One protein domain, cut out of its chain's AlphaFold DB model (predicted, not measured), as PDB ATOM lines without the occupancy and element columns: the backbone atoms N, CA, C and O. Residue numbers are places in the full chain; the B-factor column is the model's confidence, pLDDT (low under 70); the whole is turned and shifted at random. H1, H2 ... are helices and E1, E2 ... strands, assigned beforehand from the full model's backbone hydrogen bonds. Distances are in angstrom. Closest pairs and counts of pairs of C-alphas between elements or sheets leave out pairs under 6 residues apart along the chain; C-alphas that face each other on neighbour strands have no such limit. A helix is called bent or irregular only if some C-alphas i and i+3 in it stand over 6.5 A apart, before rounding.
ATOM      1  N   LYS A  28     -12.264 -39.813 -30.029       91.44
ATOM      2  CA  LYS A  28     -13.287 -39.530 -29.010       91.44
ATOM      3  C   LYS A  28     -13.694 -38.057 -28.938       91.44
ATOM      4  O   LYS A  28     -12.936 -37.132 -29.270       91.44
ATOM      5  N   ALA A  29     -14.920 -37.844 -28.487       91.00
ATOM      6  CA  ALA A  29     -15.474 -36.534 -28.208       91.00
ATOM      7  C   ALA A  29     -14.734 -35.903 -27.031       91.00
ATOM      8  O   ALA A  29     -14.456 -36.545 -26.019       91.00
ATOM      9  N   ARG A  30     -14.404 -34.624 -27.176       90.44
ATOM     10  CA  ARG A  30     -13.813 -33.825 -26.106       90.44
ATOM     11  C   ARG A  30     -14.901 -33.106 -25.323       90.44
ATOM     12  O   ARG A  30     -16.026 -32.933 -25.796       90.44
ATOM     13  N   LEU A  31     -14.534 -32.639 -24.132       88.19
ATOM     14  CA  LEU A  31     -15.397 -31.793 -23.319       88.19
ATOM     15  C   LEU A  31     -15.910 -30.606 -24.154       88.19
ATOM     16  O   LEU A  31     -15.131 -29.933 -24.825       88.19
ATOM     17  N   GLY A  32     -17.225 -30.384 -24.135       89.19
ATOM     18  CA  GLY A  32     -17.886 -29.319 -24.894       89.19
ATOM     19  C   GLY A  32     -18.267 -29.671 -26.338       89.19
ATOM     20  O   GLY A  32     -19.054 -28.946 -26.936       89.19
ATOM     21  N   GLN A  33     -17.795 -30.794 -26.894       89.38
ATOM     22  CA  GLN A  33     -18.229 -31.254 -28.226       89.38
ATOM     23  C   GLN A  33     -19.573 -31.990 -28.200       89.38
ATOM     24  O   GLN A  33     -20.184 -32.221 -29.244       89.38
ATOM     25  N   LEU A  34     -20.035 -32.363 -27.008       90.81
ATOM     26  CA  LEU A  34     -21.277 -33.079 -26.783       90.81
ATOM     27  C   LEU A  34     -22.009 -32.456 -25.597       90.81
ATOM     28  O   LEU A  34     -21.436 -32.338 -24.515       90.81
ATOM     29  N   THR A  35     -23.278 -32.103 -25.790       91.50
ATOM     30  CA  THR A  35     -24.165 -31.707 -24.691       91.50
ATOM     31  C   THR A  35     -25.264 -32.743 -24.562       91.50
ATOM     32  O   THR A  35     -26.063 -32.922 -25.487       91.50
ATOM     33  N   ILE A  36     -25.303 -33.405 -23.409       90.38
ATOM     34  CA  ILE A  36     -26.274 -34.452 -23.097       90.38
ATOM     35  C   ILE A  36     -27.349 -33.888 -22.165       90.38
ATOM     36  O   ILE A  36     -27.046 -33.201 -21.192       90.38
ATOM     37  N   ASP A  37     -28.607 -34.187 -22.469       90.62
ATOM     38  CA  ASP A  37     -29.760 -33.987 -21.604       90.62
ATOM     39  C   ASP A  37     -30.235 -35.338 -21.071       90.62
ATOM     40  O   ASP A  37     -31.000 -36.046 -21.725       90.62
ATOM     41  N   TYR A  38     -29.745 -35.706 -19.888       88.00
ATOM     42  CA  TYR A  38     -30.101 -36.970 -19.238       88.00
ATOM     43  C   TYR A  38     -31.567 -37.022 -18.789       88.00
ATOM     44  O   TYR A  38     -32.103 -38.114 -18.629       88.00
ATOM     45  N   GLN A  39     -32.215 -35.860 -18.632       91.81
ATOM     46  CA  GLN A  39     -33.617 -35.732 -18.228       91.81
ATOM     47  C   GLN A  39     -33.925 -36.475 -16.913       91.81
ATOM     48  O   GLN A  39     -33.106 -36.463 -15.992       91.81
ATOM     49  N   GLY A  40     -35.130 -37.029 -16.761       88.38
ATOM     50  CA  GLY A  40     -35.558 -37.712 -15.546       88.38
ATOM     51  C   GLY A  40     -35.220 -39.202 -15.546       88.38
ATOM     52  O   GLY A  40     -35.296 -39.882 -16.567       88.38
ATOM     53  N   HIS A  41     -34.896 -39.728 -14.365       86.12
ATOM     54  CA  HIS A  41     -34.785 -41.170 -14.159       86.12
ATOM     55  C   HIS A  41     -36.178 -41.810 -14.161       86.12
ATOM     56  O   HIS A  41     -37.143 -41.220 -13.679       86.12
ATOM     57  N   THR A  42     -36.277 -43.035 -14.672       86.06
ATOM     58  CA  THR A  42     -37.500 -43.848 -14.628       86.06
ATOM     59  C   THR A  42     -37.195 -45.235 -14.058       86.06
ATOM     60  O   THR A  42     -36.031 -45.610 -13.895       86.06
ATOM     61  N   THR A  43     -38.232 -46.004 -13.733       82.88
ATOM     62  CA  THR A  43     -38.109 -47.412 -13.324       82.88
ATOM     63  C   THR A  43     -38.903 -48.293 -14.279       82.88
ATOM     64  O   THR A  43     -39.830 -47.829 -14.930       82.88
ATOM     65  N   THR A  44     -38.589 -49.587 -14.345       79.00
ATOM     66  CA  THR A  44     -39.246 -50.533 -15.272       79.00
ATOM     67  C   THR A  44     -40.764 -50.658 -15.093       79.00
ATOM     68  O   THR A  44     -41.426 -51.236 -15.949       79.00
ATOM     69  N   ARG A  45     -41.320 -50.146 -13.987       83.56
ATOM     70  CA  ARG A  45     -42.758 -50.166 -13.674       83.56
ATOM     71  C   ARG A  45     -43.444 -48.809 -13.862       83.56
ATOM     72  O   ARG A  45     -44.652 -48.735 -13.665       83.56
ATOM     73  N   ASP A  46     -42.699 -47.759 -14.202       81.31
ATOM     74  CA  ASP A  46     -43.243 -46.422 -14.429       81.31
ATOM     75  C   ASP A  46     -43.485 -46.206 -15.928       81.31
ATOM     76  O   ASP A  46     -42.565 -46.263 -16.742       81.31
ATOM     77  N   SER A  47     -44.748 -45.980 -16.291       83.19
ATOM     78  CA  SER A  47     -45.170 -45.702 -17.666       83.19
ATOM     79  C   SER A  47     -45.081 -44.218 -18.038       83.19
ATOM     80  O   SER A  47     -45.475 -43.838 -19.140       83.19
ATOM     81  N   THR A  48     -44.633 -43.361 -17.122       88.44
ATOM     82  CA  THR A  48     -44.536 -41.917 -17.341       88.44
ATOM     83  C   THR A  48     -43.301 -41.583 -18.170       88.44
ATOM     84  O   THR A  48     -42.186 -41.994 -17.847       88.44
ATOM     85  N   ASP A  49     -43.485 -40.793 -19.230       85.12
ATOM     86  CA  ASP A  49     -42.358 -40.263 -19.995       85.12
ATOM     87  C   ASP A  49     -41.645 -39.148 -19.214       85.12
ATOM     88  O   ASP A  49     -42.088 -37.991 -19.172       85.12
ATOM     89  N   ASN A  50     -40.520 -39.526 -18.606       86.44
ATOM     90  CA  ASN A  50     -39.613 -38.649 -17.872       86.44
ATOM     91  C   ASN A  50     -38.505 -38.047 -18.768       86.44
ATOM     92  O   ASN A  50     -37.625 -37.351 -18.258       86.44
ATOM     93  N   ALA A  51     -38.540 -38.283 -20.090       88.56
ATOM     94  CA  ALA A  51     -37.489 -37.920 -21.040       88.56
ATOM     95  C   ALA A  51     -38.028 -37.376 -22.390       88.56
ATOM     96  O   ALA A  51     -37.631 -37.815 -23.469       88.56
ATOM     97  N   LYS A  52     -38.887 -36.350 -22.326       87.94
ATOM     98  CA  LYS A  52     -39.596 -35.731 -23.471       87.94
ATOM     99  C   LYS A  52     -38.713 -35.039 -24.526       87.94
ATOM    100  O   LYS A  52     -39.163 -34.764 -25.638       87.94
ATOM    101  N   SER A  53     -37.487 -34.679 -24.173       89.75
ATOM    102  CA  SER A  53     -36.498 -34.006 -25.020       89.75
ATOM    103  C   SER A  53     -35.521 -35.001 -25.649       89.75
ATOM    104  O   SER A  53     -35.445 -36.173 -25.287       89.75
ATOM    105  N   ARG A  54     -34.729 -34.537 -26.617       87.62
ATOM    106  CA  ARG A  54     -33.661 -35.353 -27.210       87.62
ATOM    107  C   ARG A  54     -32.489 -35.478 -26.233       87.62
ATOM    108  O   ARG A  54     -32.049 -34.468 -25.693       87.62
ATOM    109  N   LEU A  55     -31.931 -36.686 -26.111       88.88
ATOM    110  CA  LEU A  55     -30.746 -36.957 -25.285       88.88
ATOM    111  C   LEU A  55     -29.545 -36.093 -25.693       88.88
ATOM    112  O   LEU A  55     -28.846 -35.569 -24.839       88.88
ATOM    113  N   PHE A  56     -29.304 -35.903 -26.990       88.88
ATOM    114  CA  PHE A  56     -28.261 -34.991 -27.460       88.88
ATOM    115  C   PHE A  56     -28.863 -33.629 -27.764       88.88
ATOM    116  O   PHE A  56     -29.572 -33.463 -28.758       88.88
ATOM    117  N   LYS A  57     -28.536 -32.643 -26.929       89.06
ATOM    118  CA  LYS A  57     -28.867 -31.240 -27.190       89.06
ATOM    119  C   LYS A  57     -28.020 -30.684 -28.321       89.06
ATOM    120  O   LYS A  57     -28.542 -30.037 -29.223       89.06
ATOM    121  N   THR A  58     -26.719 -30.960 -28.285       88.69
ATOM    122  CA  THR A  58     -25.781 -30.526 -29.321       88.69
ATOM    123  C   THR A  58     -24.720 -31.589 -29.554       88.69
ATOM    124  O   THR A  58     -24.198 -32.174 -28.605       88.69
ATOM    125  N   VAL A  59     -24.369 -31.784 -30.821       89.62
ATOM    126  CA  VAL A  59     -23.200 -32.548 -31.256       89.62
ATOM    127  C   VAL A  59     -22.387 -31.617 -32.140       89.62
ATOM    128  O   VAL A  59     -22.914 -31.077 -33.114       89.62
ATOM    129  N   ASP A  60     -21.123 -31.404 -31.801       90.81
ATOM    130  CA  ASP A  60     -20.221 -30.642 -32.652       90.81
ATOM    131  C   ASP A  60     -20.008 -31.390 -33.975       90.81
ATOM    132  O   ASP A  60     -19.476 -32.500 -34.014       90.81
ATOM    133  N   SER A  61     -20.408 -30.757 -35.079       90.31
ATOM    134  CA  SER A  61     -20.230 -31.286 -36.436       90.31
ATOM    135  C   SER A  61     -18.776 -31.637 -36.778       90.31
ATOM    136  O   SER A  61     -18.548 -32.477 -37.640       90.31
ATOM    137  N   SER A  62     -17.783 -31.032 -36.111       91.94
ATOM    138  CA  SER A  62     -16.373 -31.390 -36.293       91.94
ATOM    139  C   SER A  62     -16.065 -32.830 -35.871       91.94
ATOM    140  O   SER A  62     -15.185 -33.451 -36.461       91.94
ATOM    141  N   LEU A  63     -16.816 -33.387 -34.913       88.19
ATOM    142  CA  LEU A  63     -16.692 -34.781 -34.492       88.19
ATOM    143  C   LEU A  63     -17.112 -35.731 -35.615       88.19
ATOM    144  O   LEU A  63     -16.407 -36.690 -35.910       88.19
ATOM    145  N   LEU A  64     -18.232 -35.414 -36.269       87.81
ATOM    146  CA  LEU A  64     -18.787 -36.208 -37.364       87.81
ATOM    147  C   LEU A  64     -17.949 -36.114 -38.643       87.81
ATOM    148  O   LEU A  64     -18.117 -36.951 -39.516       87.81
ATOM    149  N   ARG A  65     -17.059 -35.115 -38.727       91.69
ATOM    150  CA  ARG A  65     -16.094 -34.923 -39.819       91.69
ATOM    151  C   ARG A  65     -14.740 -35.597 -39.587       91.69
ATOM    152  O   ARG A  65     -13.836 -35.485 -40.410       91.69
ATOM    153  N   LYS A  66     -14.544 -36.256 -38.443       91.88
ATOM    154  CA  LYS A  66     -13.350 -37.082 -38.240       91.88
ATOM    155  C   LYS A  66     -13.451 -38.298 -39.149       91.88
ATOM    156  O   LYS A  66     -14.503 -38.924 -39.208       91.88
ATOM    157  N   GLU A  67     -12.347 -38.661 -39.792       95.12
ATOM    158  CA  GLU A  67     -12.311 -39.709 -40.817       95.12
ATOM    159  C   GLU A  67     -12.989 -41.013 -40.367       95.12
ATOM    160  O   GLU A  67     -13.844 -41.540 -41.072       95.12
ATOM    161  N   THR A  68     -12.693 -41.502 -39.161       94.00
ATOM    162  CA  THR A  68     -13.306 -42.732 -38.632       94.00
ATOM    163  C   THR A  68     -14.820 -42.621 -38.447       94.00
ATOM    164  O   THR A  68     -15.531 -43.582 -38.731       94.00
ATOM    165  N   PHE A  69     -15.327 -41.457 -38.025       92.06
ATOM    166  CA  PHE A  69     -16.764 -41.204 -37.899       92.06
ATOM    167  C   PHE A  69     -17.428 -41.045 -39.265       92.06
ATOM    168  O   PHE A  69     -18.482 -41.630 -39.481       92.06
ATOM    169  N   GLU A  70     -16.813 -40.320 -40.201       92.62
ATOM    170  CA  GLU A  70     -17.340 -40.177 -41.563       92.62
ATOM    171  C   GLU A  70     -17.469 -41.535 -42.254       92.62
ATOM    172  O   GLU A  70     -18.517 -41.840 -42.824       92.62
ATOM    173  N   LYS A  71     -16.432 -42.381 -42.165       94.25
ATOM    174  CA  LYS A  71     -16.469 -43.730 -42.746       94.25
ATOM    175  C   LYS A  71     -17.477 -44.637 -42.052       94.25
ATOM    176  O   LYS A  71     -18.149 -45.403 -42.731       94.25
ATOM    177  N   PHE A  72     -17.614 -44.531 -40.730       91.56
ATOM    178  CA  PHE A  72     -18.637 -45.267 -39.990       91.56
ATOM    179  C   PHE A  72     -20.056 -44.846 -40.399       91.56
ATOM    180  O   PHE A  72     -20.907 -45.703 -40.610       91.56
ATOM    181  N   ILE A  73     -20.309 -43.541 -40.541       88.12
ATOM    182  CA  ILE A  73     -21.617 -43.008 -40.943       88.12
ATOM    183  C   ILE A  73     -21.974 -43.475 -42.354       88.12
ATOM    184  O   ILE A  73     -23.085 -43.963 -42.539       88.12
ATOM    185  N   ALA A  74     -21.039 -43.376 -43.306       88.12
ATOM    186  CA  ALA A  74     -21.232 -43.891 -44.662       88.12
ATOM    187  C   ALA A  74     -21.575 -45.388 -44.631       88.12
ATOM    188  O   ALA A  74     -22.632 -45.786 -45.080       88.12
ATOM    189  N   LEU A  75     -20.769 -46.205 -43.950       87.50
ATOM    190  CA  LEU A  75     -21.035 -47.640 -43.836       87.50
ATOM    191  C   LEU A  75     -22.399 -47.964 -43.187       87.50
ATOM    192  O   LEU A  75     -23.043 -48.943 -43.559       87.50
ATOM    193  N   SER A  76     -22.834 -47.165 -42.208       83.75
ATOM    194  CA  SER A  76     -24.090 -47.382 -41.475       83.75
ATOM    195  C   SER A  76     -25.355 -47.126 -42.301       83.75
ATOM    196  O   SER A  76     -26.419 -47.647 -41.959       83.75
ATOM    197  N   ASP A  77     -25.269 -46.337 -43.377       75.94
ATOM    198  CA  ASP A  77     -26.436 -45.998 -44.193       75.94
ATOM    199  C   ASP A  77     -26.928 -47.180 -45.055       75.94
ATOM    200  O   ASP A  77     -28.131 -47.281 -45.328       75.94
ATOM    201  N   ASN A  78     -26.041 -48.133 -45.360       75.62
ATOM    202  CA  ASN A  78     -26.365 -49.380 -46.057       75.62
ATOM    203  C   ASN A  78     -27.383 -50.220 -45.284       75.62
ATOM    204  O   ASN A  78     -28.301 -50.792 -45.869       75.62
ATOM    205  N   TYR A  79     -27.280 -50.210 -43.956       71.19
ATOM    206  CA  TYR A  79     -28.112 -51.007 -43.055       71.19
ATOM    207  C   TYR A  79     -29.438 -50.327 -42.681       71.19
ATOM    208  O   TYR A  79     -30.248 -50.893 -41.949       71.19
ATOM    209  N   ASN A  80     -29.692 -49.109 -43.178       61.50
ATOM    210  CA  ASN A  80     -30.945 -48.376 -42.963       61.50
ATOM    211  C   ASN A  80     -31.963 -48.575 -44.110       61.50
ATOM    212  O   ASN A  80     -32.991 -47.894 -44.172       61.50
ATOM    213  N   ARG A  81     -31.692 -49.474 -45.067       52.31
ATOM    214  CA  ARG A  81     -32.592 -49.735 -46.201       52.31
ATOM    215  C   ARG A  81     -33.681 -50.741 -45.811       52.31
ATOM    216  O   ARG A  81     -33.417 -51.805 -45.273       52.31
ATOM    217  N   HIS A  82     -34.924 -50.339 -46.074       48.28
ATOM    218  CA  HIS A  82     -36.189 -51.007 -45.759       48.28
ATOM    219  C   HIS A  82     -36.137 -52.546 -45.760       48.28
ATOM    220  O   HIS A  82     -35.861 -53.187 -46.771       48.28
ATOM    221  N   THR A  83     -36.492 -53.109 -44.604       40.78
ATOM    222  CA  THR A  83     -36.649 -54.538 -44.310       40.78
ATOM    223  C   THR A  83     -37.416 -55.299 -45.400       40.78
ATOM    224  O   THR A  83     -38.525 -54.897 -45.753       40.78
ATOM    225  N   GLY A  84     -36.883 -56.444 -45.849       44.22
ATOM    226  CA  GLY A  84     -37.633 -57.447 -46.626       44.22
ATOM    227  C   GLY A  84     -37.021 -57.895 -47.958       44.22
ATOM    228  O   GLY A  84     -37.618 -58.733 -48.631       44.22
ATOM    229  N   ILE A  85     -35.853 -57.378 -48.349       50.09
ATOM    230  CA  ILE A  85     -35.134 -57.801 -49.561       50.09
ATOM    231  C   ILE A  85     -33.835 -58.485 -49.133       50.09
ATOM    232  O   ILE A  85     -33.145 -57.983 -48.251       50.09
ATOM    233  N   ALA A  86     -33.514 -59.631 -49.741       52.53
ATOM    234  CA  ALA A  86     -32.231 -60.293 -49.536       52.53
ATOM    235  C   ALA A  86     -31.101 -59.314 -49.890       52.53
ATOM    236  O   ALA A  86     -30.992 -58.882 -51.040       52.53
ATOM    237  N   GLU A  87     -30.293 -58.939 -48.903       56.84
ATOM    238  CA  GLU A  87     -29.205 -57.994 -49.111       56.84
ATOM    239  C   GLU A  87     -28.144 -58.640 -50.007       56.84
ATOM    240  O   GLU A  87     -27.475 -59.599 -49.618       56.84
ATOM    241  N   VAL A  88     -27.970 -58.127 -51.219       64.88
ATOM    242  CA  VAL A  88     -26.838 -58.495 -52.072       64.88
ATOM    243  C   VAL A  88     -25.722 -57.514 -51.773       64.88
ATOM    244  O   VAL A  88     -25.902 -56.322 -51.990       64.88
ATOM    245  N   GLU A  89     -24.586 -58.026 -51.298       71.56
ATOM    246  CA  GLU A  89     -23.407 -57.206 -51.026       71.56
ATOM    247  C   GLU A  89     -22.959 -56.484 -52.308       71.56
ATOM    248  O   GLU A  89     -22.530 -57.118 -53.282       71.56
ATOM    249  N   THR A  90     -23.079 -55.159 -52.323       81.69
ATOM    250  CA  THR A  90     -22.743 -54.335 -53.489       81.69
ATOM    251  C   THR A  90     -21.237 -54.035 -53.554       81.69
ATOM    252  O   THR A  90     -20.537 -54.054 -52.535       81.69
ATOM    253  N   PRO A  91     -20.676 -53.756 -54.747       86.25
ATOM    254  CA  PRO A  91     -19.309 -53.244 -54.863       86.25
ATOM    255  C   PRO A  91     -19.066 -51.976 -54.027       86.25
ATOM    256  O   PRO A  91     -17.965 -51.779 -53.508       86.25
ATOM    257  N   GLU A  92     -20.088 -51.136 -53.886       86.81
ATOM    258  CA  GLU A  92     -20.080 -49.922 -53.074       86.81
ATOM    259  C   GLU A  92     -19.952 -50.247 -51.579       86.81
ATOM    260  O   GLU A  92     -19.035 -49.739 -50.934       86.81
ATOM    261  N   GLU A  93     -20.756 -51.175 -51.054       85.06
ATOM    262  CA  GLU A  93     -20.665 -51.643 -49.660       85.06
ATOM    263  C   GLU A  93     -19.273 -52.213 -49.348       85.06
ATOM    264  O   GLU A  93     -18.649 -51.847 -48.352       85.06
ATOM    265  N   LYS A  94     -18.709 -53.036 -50.245       88.19
ATOM    266  CA  LYS A  94     -17.334 -53.558 -50.095       88.19
ATOM    267  C   LYS A  94     -16.297 -52.447 -50.002       88.19
ATOM    268  O   LYS A  94     -15.336 -52.538 -49.232       88.19
ATOM    269  N   LYS A  95     -16.468 -51.402 -50.812       91.94
ATOM    270  CA  LYS A  95     -15.579 -50.241 -50.817       91.94
ATOM    271  C   LYS A  95     -15.693 -49.468 -49.506       91.94
ATOM    272  O   LYS A  95     -14.664 -49.082 -48.958       91.94
ATOM    273  N   GLU A  96     -16.897 -49.268 -48.991       92.12
ATOM    274  CA  GLU A  96     -17.131 -48.568 -47.727       92.12
ATOM    275  C   GLU A  96     -16.594 -49.347 -46.527       92.12
ATOM    276  O   GLU A  96     -15.897 -48.763 -45.696       92.12
ATOM    277  N   ILE A  97     -16.783 -50.671 -46.496       92.12
ATOM    278  CA  ILE A  97     -16.154 -51.563 -45.509       92.12
ATOM    279  C   ILE A  97     -14.631 -51.414 -45.560       92.12
ATOM    280  O   ILE A  97     -13.994 -51.211 -44.525       92.12
ATOM    281  N   SER A  98     -14.028 -51.476 -46.754       93.69
ATOM    282  CA  SER A  98     -12.576 -51.323 -46.897       93.69
ATOM    283  C   SER A  98     -12.096 -49.966 -46.385       93.69
ATOM    284  O   SER A  98     -11.137 -49.917 -45.621       93.69
ATOM    285  N   GLN A  99     -12.770 -48.876 -46.763       95.50
ATOM    286  CA  GLN A  99     -12.408 -47.524 -46.331       95.50
ATOM    287  C   GLN A  99     -12.567 -47.330 -44.822       95.50
ATOM    288  O   GLN A  99     -11.737 -46.669 -44.199       95.50
ATOM    289  N   PHE A 100     -13.610 -47.905 -44.223       95.38
ATOM    290  CA  PHE A 100     -13.802 -47.888 -42.779       95.38
ATOM    291  C   PHE A 100     -12.683 -48.642 -42.057       95.38
ATOM    292  O   PHE A 100     -12.079 -48.105 -41.128       95.38
ATOM    293  N   LEU A 101     -12.345 -49.847 -42.516       94.81
ATOM    294  CA  LEU A 101     -11.244 -50.623 -41.951       94.81
ATOM    295  C   LEU A 101      -9.895 -49.915 -42.103       94.81
ATOM    296  O   LEU A 101      -9.102 -49.920 -41.166       94.81
ATOM    297  N   ASP A 102      -9.637 -49.276 -43.245       95.88
ATOM    298  CA  ASP A 102      -8.425 -48.475 -43.459       95.88
ATOM    299  C   ASP A 102      -8.329 -47.332 -42.442       95.88
ATOM    300  O   ASP A 102      -7.301 -47.189 -41.772       95.88
ATOM    301  N   ALA A 103      -9.420 -46.583 -42.254       96.75
ATOM    302  CA  ALA A 103      -9.485 -45.495 -41.282       96.75
ATOM    303  C   ALA A 103      -9.270 -45.991 -39.843       96.75
ATOM    304  O   ALA A 103      -8.511 -45.388 -39.083       96.75
ATOM    305  N   VAL A 104      -9.894 -47.112 -39.458       95.75
ATOM    306  CA  VAL A 104      -9.724 -47.709 -38.124       95.75
ATOM    307  C   VAL A 104      -8.289 -48.194 -37.926       95.75
ATOM    308  O   VAL A 104      -7.695 -47.933 -36.877       95.75
ATOM    309  N   PHE A 105      -7.692 -48.858 -38.914       94.62
ATOM    310  CA  PHE A 105      -6.360 -49.446 -38.760       94.62
ATOM    311  C   PHE A 105      -5.236 -48.408 -38.784       94.62
ATOM    312  O   PHE A 105      -4.172 -48.628 -38.203       94.62
ATOM    313  N   ALA A 106      -5.490 -47.236 -39.365       96.00
ATOM    314  CA  ALA A 106      -4.595 -46.089 -39.277       96.00
ATOM    315  C   ALA A 106      -4.538 -45.466 -37.863       96.00
ATOM    316  O   ALA A 106      -3.627 -44.682 -37.565       96.00
ATOM    317  N   THR A 107      -5.468 -45.801 -36.961       97.00
ATOM    318  CA  THR A 107      -5.510 -45.215 -35.613       97.00
ATOM    319  C   THR A 107      -4.405 -45.733 -34.690       97.00
ATOM    320  O   THR A 107      -3.868 -46.832 -34.841       97.00
ATOM    321  N   ARG A 142     -20.719 -62.554 -43.289       75.25
ATOM    322  CA  ARG A 142     -22.059 -63.001 -42.920       75.25
ATOM    323  C   ARG A 142     -22.037 -64.448 -42.445       75.25
ATOM    324  O   ARG A 142     -21.393 -65.304 -43.050       75.25
ATOM    325  N   TYR A 143     -22.798 -64.734 -41.397       67.44
ATOM    326  CA  TYR A 143     -23.030 -66.092 -40.909       67.44
ATOM    327  C   TYR A 143     -24.530 -66.369 -40.770       67.44
ATOM    328  O   TYR A 143     -25.337 -65.472 -40.531       67.44
ATOM    329  N   SER A 144     -24.922 -67.634 -40.947       59.03
ATOM    330  CA  SER A 144     -26.320 -68.051 -40.806       59.03
ATOM    331  C   SER A 144     -26.667 -68.298 -39.340       59.03
ATOM    332  O   SER A 144     -25.981 -69.063 -38.665       59.03
ATOM    333  N   ARG A 145     -27.741 -67.665 -38.846       56.69
ATOM    334  CA  ARG A 145     -28.218 -67.823 -37.456       56.69
ATOM    335  C   ARG A 145     -29.234 -68.956 -37.286       56.69
ATOM    336  O   ARG A 145     -29.330 -69.528 -36.206       56.69
ATOM    337  N   ALA A 146     -29.956 -69.326 -38.345       45.50
ATOM    338  CA  ALA A 146     -30.818 -70.505 -38.386       45.50
ATOM    339  C   ALA A 146     -31.137 -70.884 -39.842       45.50
ATOM    340  O   ALA A 146     -31.463 -70.027 -40.655       45.50
ATOM    341  N   ARG A 147     -31.109 -72.188 -40.156       49.38
ATOM    342  CA  ARG A 147     -31.629 -72.778 -41.411       49.38
ATOM    343  C   ARG A 147     -30.971 -72.330 -42.733       49.38
ATOM    344  O   ARG A 147     -31.601 -72.430 -43.778       49.38
ATOM    345  N   GLY A 148     -29.695 -71.943 -42.721       49.69
ATOM    346  CA  GLY A 148     -28.868 -71.915 -43.939       49.69
ATOM    347  C   GLY A 148     -28.923 -70.637 -44.779       49.69
ATOM    348  O   GLY A 148     -28.289 -70.594 -45.827       49.69
ATOM    349  N   LEU A 149     -29.614 -69.591 -44.321       50.78
ATOM    350  CA  LEU A 149     -29.544 -68.250 -44.912       50.78
ATOM    351  C   LEU A 149     -28.553 -67.396 -44.105       50.78
ATOM    352  O   LEU A 149     -28.695 -67.243 -42.887       50.78
ATOM    353  N   ALA A 150     -27.463 -66.976 -44.749       55.25
ATOM    354  CA  ALA A 150     -26.423 -66.141 -44.152       55.25
ATOM    355  C   ALA A 150     -26.842 -64.671 -44.248       55.25
ATOM    356  O   ALA A 150     -26.438 -63.968 -45.171       55.25
ATOM    357  N   ASP A 151     -27.665 -64.237 -43.297       62.97
ATOM    358  CA  ASP A 151     -28.390 -62.969 -43.431       62.97
ATOM    359  C   ASP A 151     -27.791 -61.817 -42.625       62.97
ATOM    360  O   ASP A 151     -28.252 -60.697 -42.782       62.97
ATOM    361  N   THR A 152     -26.803 -62.063 -41.753       69.00
ATOM    362  CA  THR A 152     -26.284 -61.005 -40.869       69.00
ATOM    363  C   THR A 152     -24.795 -61.119 -40.563       69.00
ATOM    364  O   THR A 152     -24.260 -62.232 -40.523       69.00
ATOM    365  N   SER A 153     -24.147 -59.988 -40.282       81.69
ATOM    366  CA  SER A 153     -22.727 -59.881 -39.903       81.69
ATOM    367  C   SER A 153     -22.525 -59.453 -38.441       81.69
ATOM    368  O   SER A 153     -23.425 -58.907 -37.805       81.69
ATOM    369  N   GLY A 154     -21.331 -59.681 -37.878       83.56
ATOM    370  CA  GLY A 154     -21.011 -59.237 -36.513       83.56
ATOM    371  C   GLY A 154     -21.118 -57.716 -36.343       83.56
ATOM    372  O   GLY A 154     -21.519 -57.231 -35.285       83.56
ATOM    373  N   PHE A 155     -20.806 -56.965 -37.403       86.38
ATOM    374  CA  PHE A 155     -20.915 -55.511 -37.434       86.38
ATOM    375  C   PHE A 155     -22.365 -55.056 -37.272       86.38
ATOM    376  O   PHE A 155     -22.646 -54.209 -36.425       86.38
ATOM    377  N   GLU A 156     -23.292 -55.665 -38.009       79.75
ATOM    378  CA  GLU A 156     -24.723 -55.378 -37.867       79.75
ATOM    379  C   GLU A 156     -25.211 -55.634 -36.441       79.75
ATOM    380  O   GLU A 156     -25.816 -54.752 -35.834       79.75
ATOM    381  N   HIS A 157     -24.883 -56.798 -35.869       78.75
ATOM    382  CA  HIS A 157     -25.335 -57.169 -34.523       78.75
ATOM    383  C   HIS A 157     -24.897 -56.189 -33.446       78.75
ATOM    384  O   HIS A 157     -25.691 -55.834 -32.576       78.75
ATOM    385  N   VAL A 158     -23.635 -55.767 -33.485       82.75
ATOM    386  CA  VAL A 158     -23.054 -54.944 -32.417       82.75
ATOM    387  C   VAL A 158     -23.303 -53.456 -32.637       82.75
ATOM    388  O   VAL A 158     -23.541 -52.738 -31.667       82.75
ATOM    389  N   PHE A 159     -23.234 -52.971 -33.880       82.50
ATOM    390  CA  PHE A 159     -23.275 -51.533 -34.165       82.50
ATOM    391  C   PHE A 159     -24.623 -51.051 -34.686       82.50
ATOM    392  O   PHE A 159     -25.045 -49.954 -34.322       82.50
ATOM    393  N   MET A 160     -25.293 -51.825 -35.542       78.31
ATOM    394  CA  MET A 160     -26.598 -51.435 -36.092       78.31
ATOM    395  C   MET A 160     -27.753 -51.863 -35.174       78.31
ATOM    396  O   MET A 160     -28.829 -51.265 -35.211       78.31
ATOM    397  N   GLY A 161     -27.489 -52.826 -34.285       64.69
ATOM    398  CA  GLY A 161     -28.472 -53.450 -33.413       64.69
ATOM    399  C   GLY A 161     -29.233 -54.545 -34.155       64.69
ATOM    400  O   GLY A 161     -29.330 -54.535 -35.381       64.69
ATOM    401  N   GLU A 162     -29.775 -55.522 -33.423       55.16
ATOM    402  CA  GLU A 162     -30.580 -56.562 -34.059       55.16
ATOM    403  C   GLU A 162     -31.738 -55.931 -34.844       55.16
ATOM    404  O   GLU A 162     -32.609 -55.270 -34.271       55.16
ATOM    405  N   VAL A 163     -31.783 -56.201 -36.152       47.47
ATOM    406  CA  VAL A 163     -32.949 -55.973 -37.014       47.47
ATOM    407  C   VAL A 163     -34.043 -56.977 -36.626       47.47
ATOM    408  O   VAL A 163     -34.420 -57.866 -37.377       47.47
ATOM    409  N   ASN A 164     -34.545 -56.857 -35.402       37.12
ATOM    410  CA  ASN A 164     -35.782 -57.458 -34.937       37.12
ATOM    411  C   ASN A 164     -36.774 -56.311 -34.692       37.12
ATOM    412  O   ASN A 164     -36.994 -55.864 -33.573       37.12
ATOM    413  N   LEU A 165     -37.307 -55.787 -35.800       38.91
ATOM    414  CA  LEU A 165     -38.673 -55.274 -36.000       38.91
ATOM    415  C   LEU A 165     -39.376 -54.374 -34.954       38.91
ATOM    416  O   LEU A 165     -40.583 -54.199 -35.093       38.91
ATOM    417  N   PHE A 166     -38.715 -53.748 -33.971       30.08
ATOM    418  CA  PHE A 166     -39.464 -52.938 -32.986       30.08
ATOM    419  C   PHE A 166     -38.949 -51.550 -32.598       30.08
ATOM    420  O   PHE A 166     -39.707 -50.810 -31.979       30.08
ATOM    421  N   PHE A 167     -37.747 -51.113 -32.986       31.09
ATOM    422  CA  PHE A 167     -37.270 -49.790 -32.548       31.09
ATOM    423  C   PHE A 167     -36.544 -49.028 -33.651       31.09
ATOM    424  O   PHE A 167     -35.321 -48.941 -33.690       31.09
ATOM    425  N   HIS A 168     -37.325 -48.443 -34.556       36.34
ATOM    426  CA  HIS A 168     -36.804 -47.587 -35.612       36.34
ATOM    427  C   HIS A 168     -36.664 -46.125 -35.132       36.34
ATOM    428  O   HIS A 168     -37.570 -45.560 -34.520       36.34
ATOM    429  N   ASN A 169     -35.536 -45.505 -35.497       36.34
ATOM    430  CA  ASN A 169     -35.278 -44.059 -35.622       36.34
ATOM    431  C   ASN A 169     -34.768 -43.187 -34.447       36.34
ATOM    432  O   ASN A 169     -34.428 -42.030 -34.697       36.34
ATOM    433  N   GLN A 170     -34.603 -43.677 -33.210       33.91
ATOM    434  CA  GLN A 170     -33.922 -42.893 -32.143       33.91
ATOM    435  C   GLN A 170     -32.573 -43.482 -31.695       33.91
ATOM    436  O   GLN A 170     -31.712 -42.747 -31.210       33.91
ATOM    437  N   LEU A 171     -32.345 -44.782 -31.917       39.72
ATOM    438  CA  LEU A 171     -31.173 -45.481 -31.384       39.72
ATOM    439  C   LEU A 171     -29.904 -45.340 -32.238       39.72
ATOM    440  O   LEU A 171     -28.815 -45.290 -31.679       39.72
ATOM    441  N   GLN A 172     -29.999 -45.159 -33.561       42.47
ATOM    442  CA  GLN A 172     -28.802 -44.923 -34.391       42.47
ATOM    443  C   GLN A 172     -28.018 -43.674 -33.946       42.47
ATOM    444  O   GLN A 172     -26.793 -43.645 -34.025       42.47
ATOM    445  N   ARG A 173     -28.700 -42.659 -33.391       36.00
ATOM    446  CA  ARG A 173     -28.027 -41.500 -32.783       36.00
ATOM    447  C   ARG A 173     -27.492 -41.802 -31.379       36.00
ATOM    448  O   ARG A 173     -26.451 -41.261 -31.026       36.00
ATOM    449  N   SER A 174     -28.152 -42.656 -30.588       39.47
ATOM    450  CA  SER A 174     -27.702 -43.017 -29.233       39.47
ATOM    451  C   SER A 174     -26.538 -44.006 -29.206       39.47
ATOM    452  O   SER A 174     -25.731 -43.932 -28.283       39.47
ATOM    453  N   TYR A 175     -26.387 -44.883 -30.204       41.75
ATOM    454  CA  TYR A 175     -25.266 -45.831 -30.270       41.75
ATOM    455  C   TYR A 175     -23.902 -45.138 -30.416       41.75
ATOM    456  O   TYR A 175     -22.915 -45.619 -29.861       41.75
ATOM    457  N   LEU A 176     -23.853 -43.940 -31.013       40.34
ATOM    458  CA  LEU A 176     -22.652 -43.098 -30.995       40.34
ATOM    459  C   LEU A 176     -22.263 -42.624 -29.575       40.34
ATOM    460  O   LEU A 176     -21.103 -42.288 -29.374       40.34
ATOM    461  N   SER A 177     -23.163 -42.631 -28.572       38.88
ATOM    462  CA  SER A 177     -22.790 -42.307 -27.174       38.88
ATOM    463  C   SER A 177     -22.091 -43.440 -26.430       38.88
ATOM    464  O   SER A 177     -21.278 -43.153 -25.557       38.88
ATOM    465  N   TYR A 178     -22.360 -44.705 -26.768       36.16
ATOM    466  CA  TYR A 178     -21.709 -45.841 -26.100       36.16
ATOM    467  C   TYR A 178     -20.229 -45.960 -26.471       36.16
ATOM    468  O   TYR A 178     -19.430 -46.390 -25.649       36.16
ATOM    469  N   TRP A 179     -19.851 -45.511 -27.669       31.89
ATOM    470  CA  TRP A 179     -18.459 -45.479 -28.134       31.89
ATOM    471  C   TRP A 179     -17.693 -44.211 -27.737       31.89
ATOM    472  O   TRP A 179     -16.506 -44.090 -28.021       31.89
ATOM    473  N   LEU A 180     -18.361 -43.257 -27.087       32.56
ATOM    474  CA  LEU A 180     -17.771 -41.995 -26.637       32.56
ATOM    475  C   LEU A 180     -17.556 -41.931 -25.118       32.56
ATOM    476  O   LEU A 180     -17.125 -40.890 -24.619       32.56
TER     477      LEU A 180
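Overview. This is residues 28 to 107 and 142 to 180 of the 181 residues of the protein "Poly(U)-specific endoribonuclease" of Ascaris lumbricoides (UniProt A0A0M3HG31). This is a flat, open model: a strand hairpin of E1 and E2 with a long loop makes one end, a helical hairpin of H2 and H3 makes the other, and short H1 bridges them along one edge. H4 lies crosswise near the last residues of H2, H5 sits in the loose gap between H2 and the strands, and residues 43 to 48 of the loop stick out. The printed part has 119 residues, with two named strands and then five named helices in the order E1 E2 H1 H2 H3 H4 H5; the sheet, E1 - E2, is antiparallel. The class is mostly helix, though under half of the residues, 55 of 119, are in named elements. The whole is loose, with a radius of gyration of the C-alphas of 17.1 A and spans of 44 by 38 by 20 A.

Along the chain. Find C-alpha 34 at (-21.277, -33.079, -26.783), where E1, residues 34 to 36, begins. E2 is residues 56 to 59, and H1 is residues 61 to 64. From C-alpha 67 at (-12.311, -39.709, -40.817), H2 runs 20.7 A through residues 67 to 80; it is neither bent nor irregular, but only just: C-alphas 75 and 78 are 6.0 A apart. H3, residues 91 to 105, is 21.0 A long. H4 is residues 154 to 160, 9.6 A, also only just neither bent nor irregular, with C-alphas 157 and 160 6.1 A apart. H5, residues 171 to 178, runs 10.8 A to C-alpha 178 at (-21.709, -45.841, -26.100).

Arrangement. Look first at the hairpin E1 and E2, antiparallel at 177 degrees, where N 35 and O 58 are 3.0 A apart and N 57 and O 35 2.9 A, both within hydrogen-bond range. After a tight link, H1 is close to H2 but not clearly touching; their closest C-alphas, of Leu 64 and Glu 70, are 6.0 A apart. H2 and H3 touch as a helical hairpin, closest at the C-alphas of Lys 71 and Phe 100, 4.9 A, opposite ways at a shallow tilt of 34 degrees, only just short of steep. With residues 76 to 79 alone, H2 only just touches H4, with 3 pairs of C-alphas within 8 A, the closest those of Tyr 79 and Met 160, 7.1 A; the two are about perpendicular at 87 degrees. H5 is close to H4 but not clearly touching, with the C-alphas of Met 160 and Gln 172 closest at 7.1 A, and only just apart from E2, closest 8.2 A. Every O i to N i+4 pair is within hydrogen-bond range in H3 and H4, against 7 of 10 in H2 and 1 of 4 in H5, where 3 of 5 O i to N i+3 pairs are; H1 is too short for an O i to N i+4 pair.

Size, cuts and confidence. The C-alphas farthest apart, of Gly 32 and Arg 147, are 48.5 A apart. Residues 108 to 141 are not printed, and C-alphas 107 and 142 are 25.4 A apart across that cut. The link from E1 to E2, 19 residues, is long. Look for pLDDT under 70 at residues 80 to 88, 143 to 152 and 161 to 180; the mean of the printed part is 74.5 and that of H5 is 39.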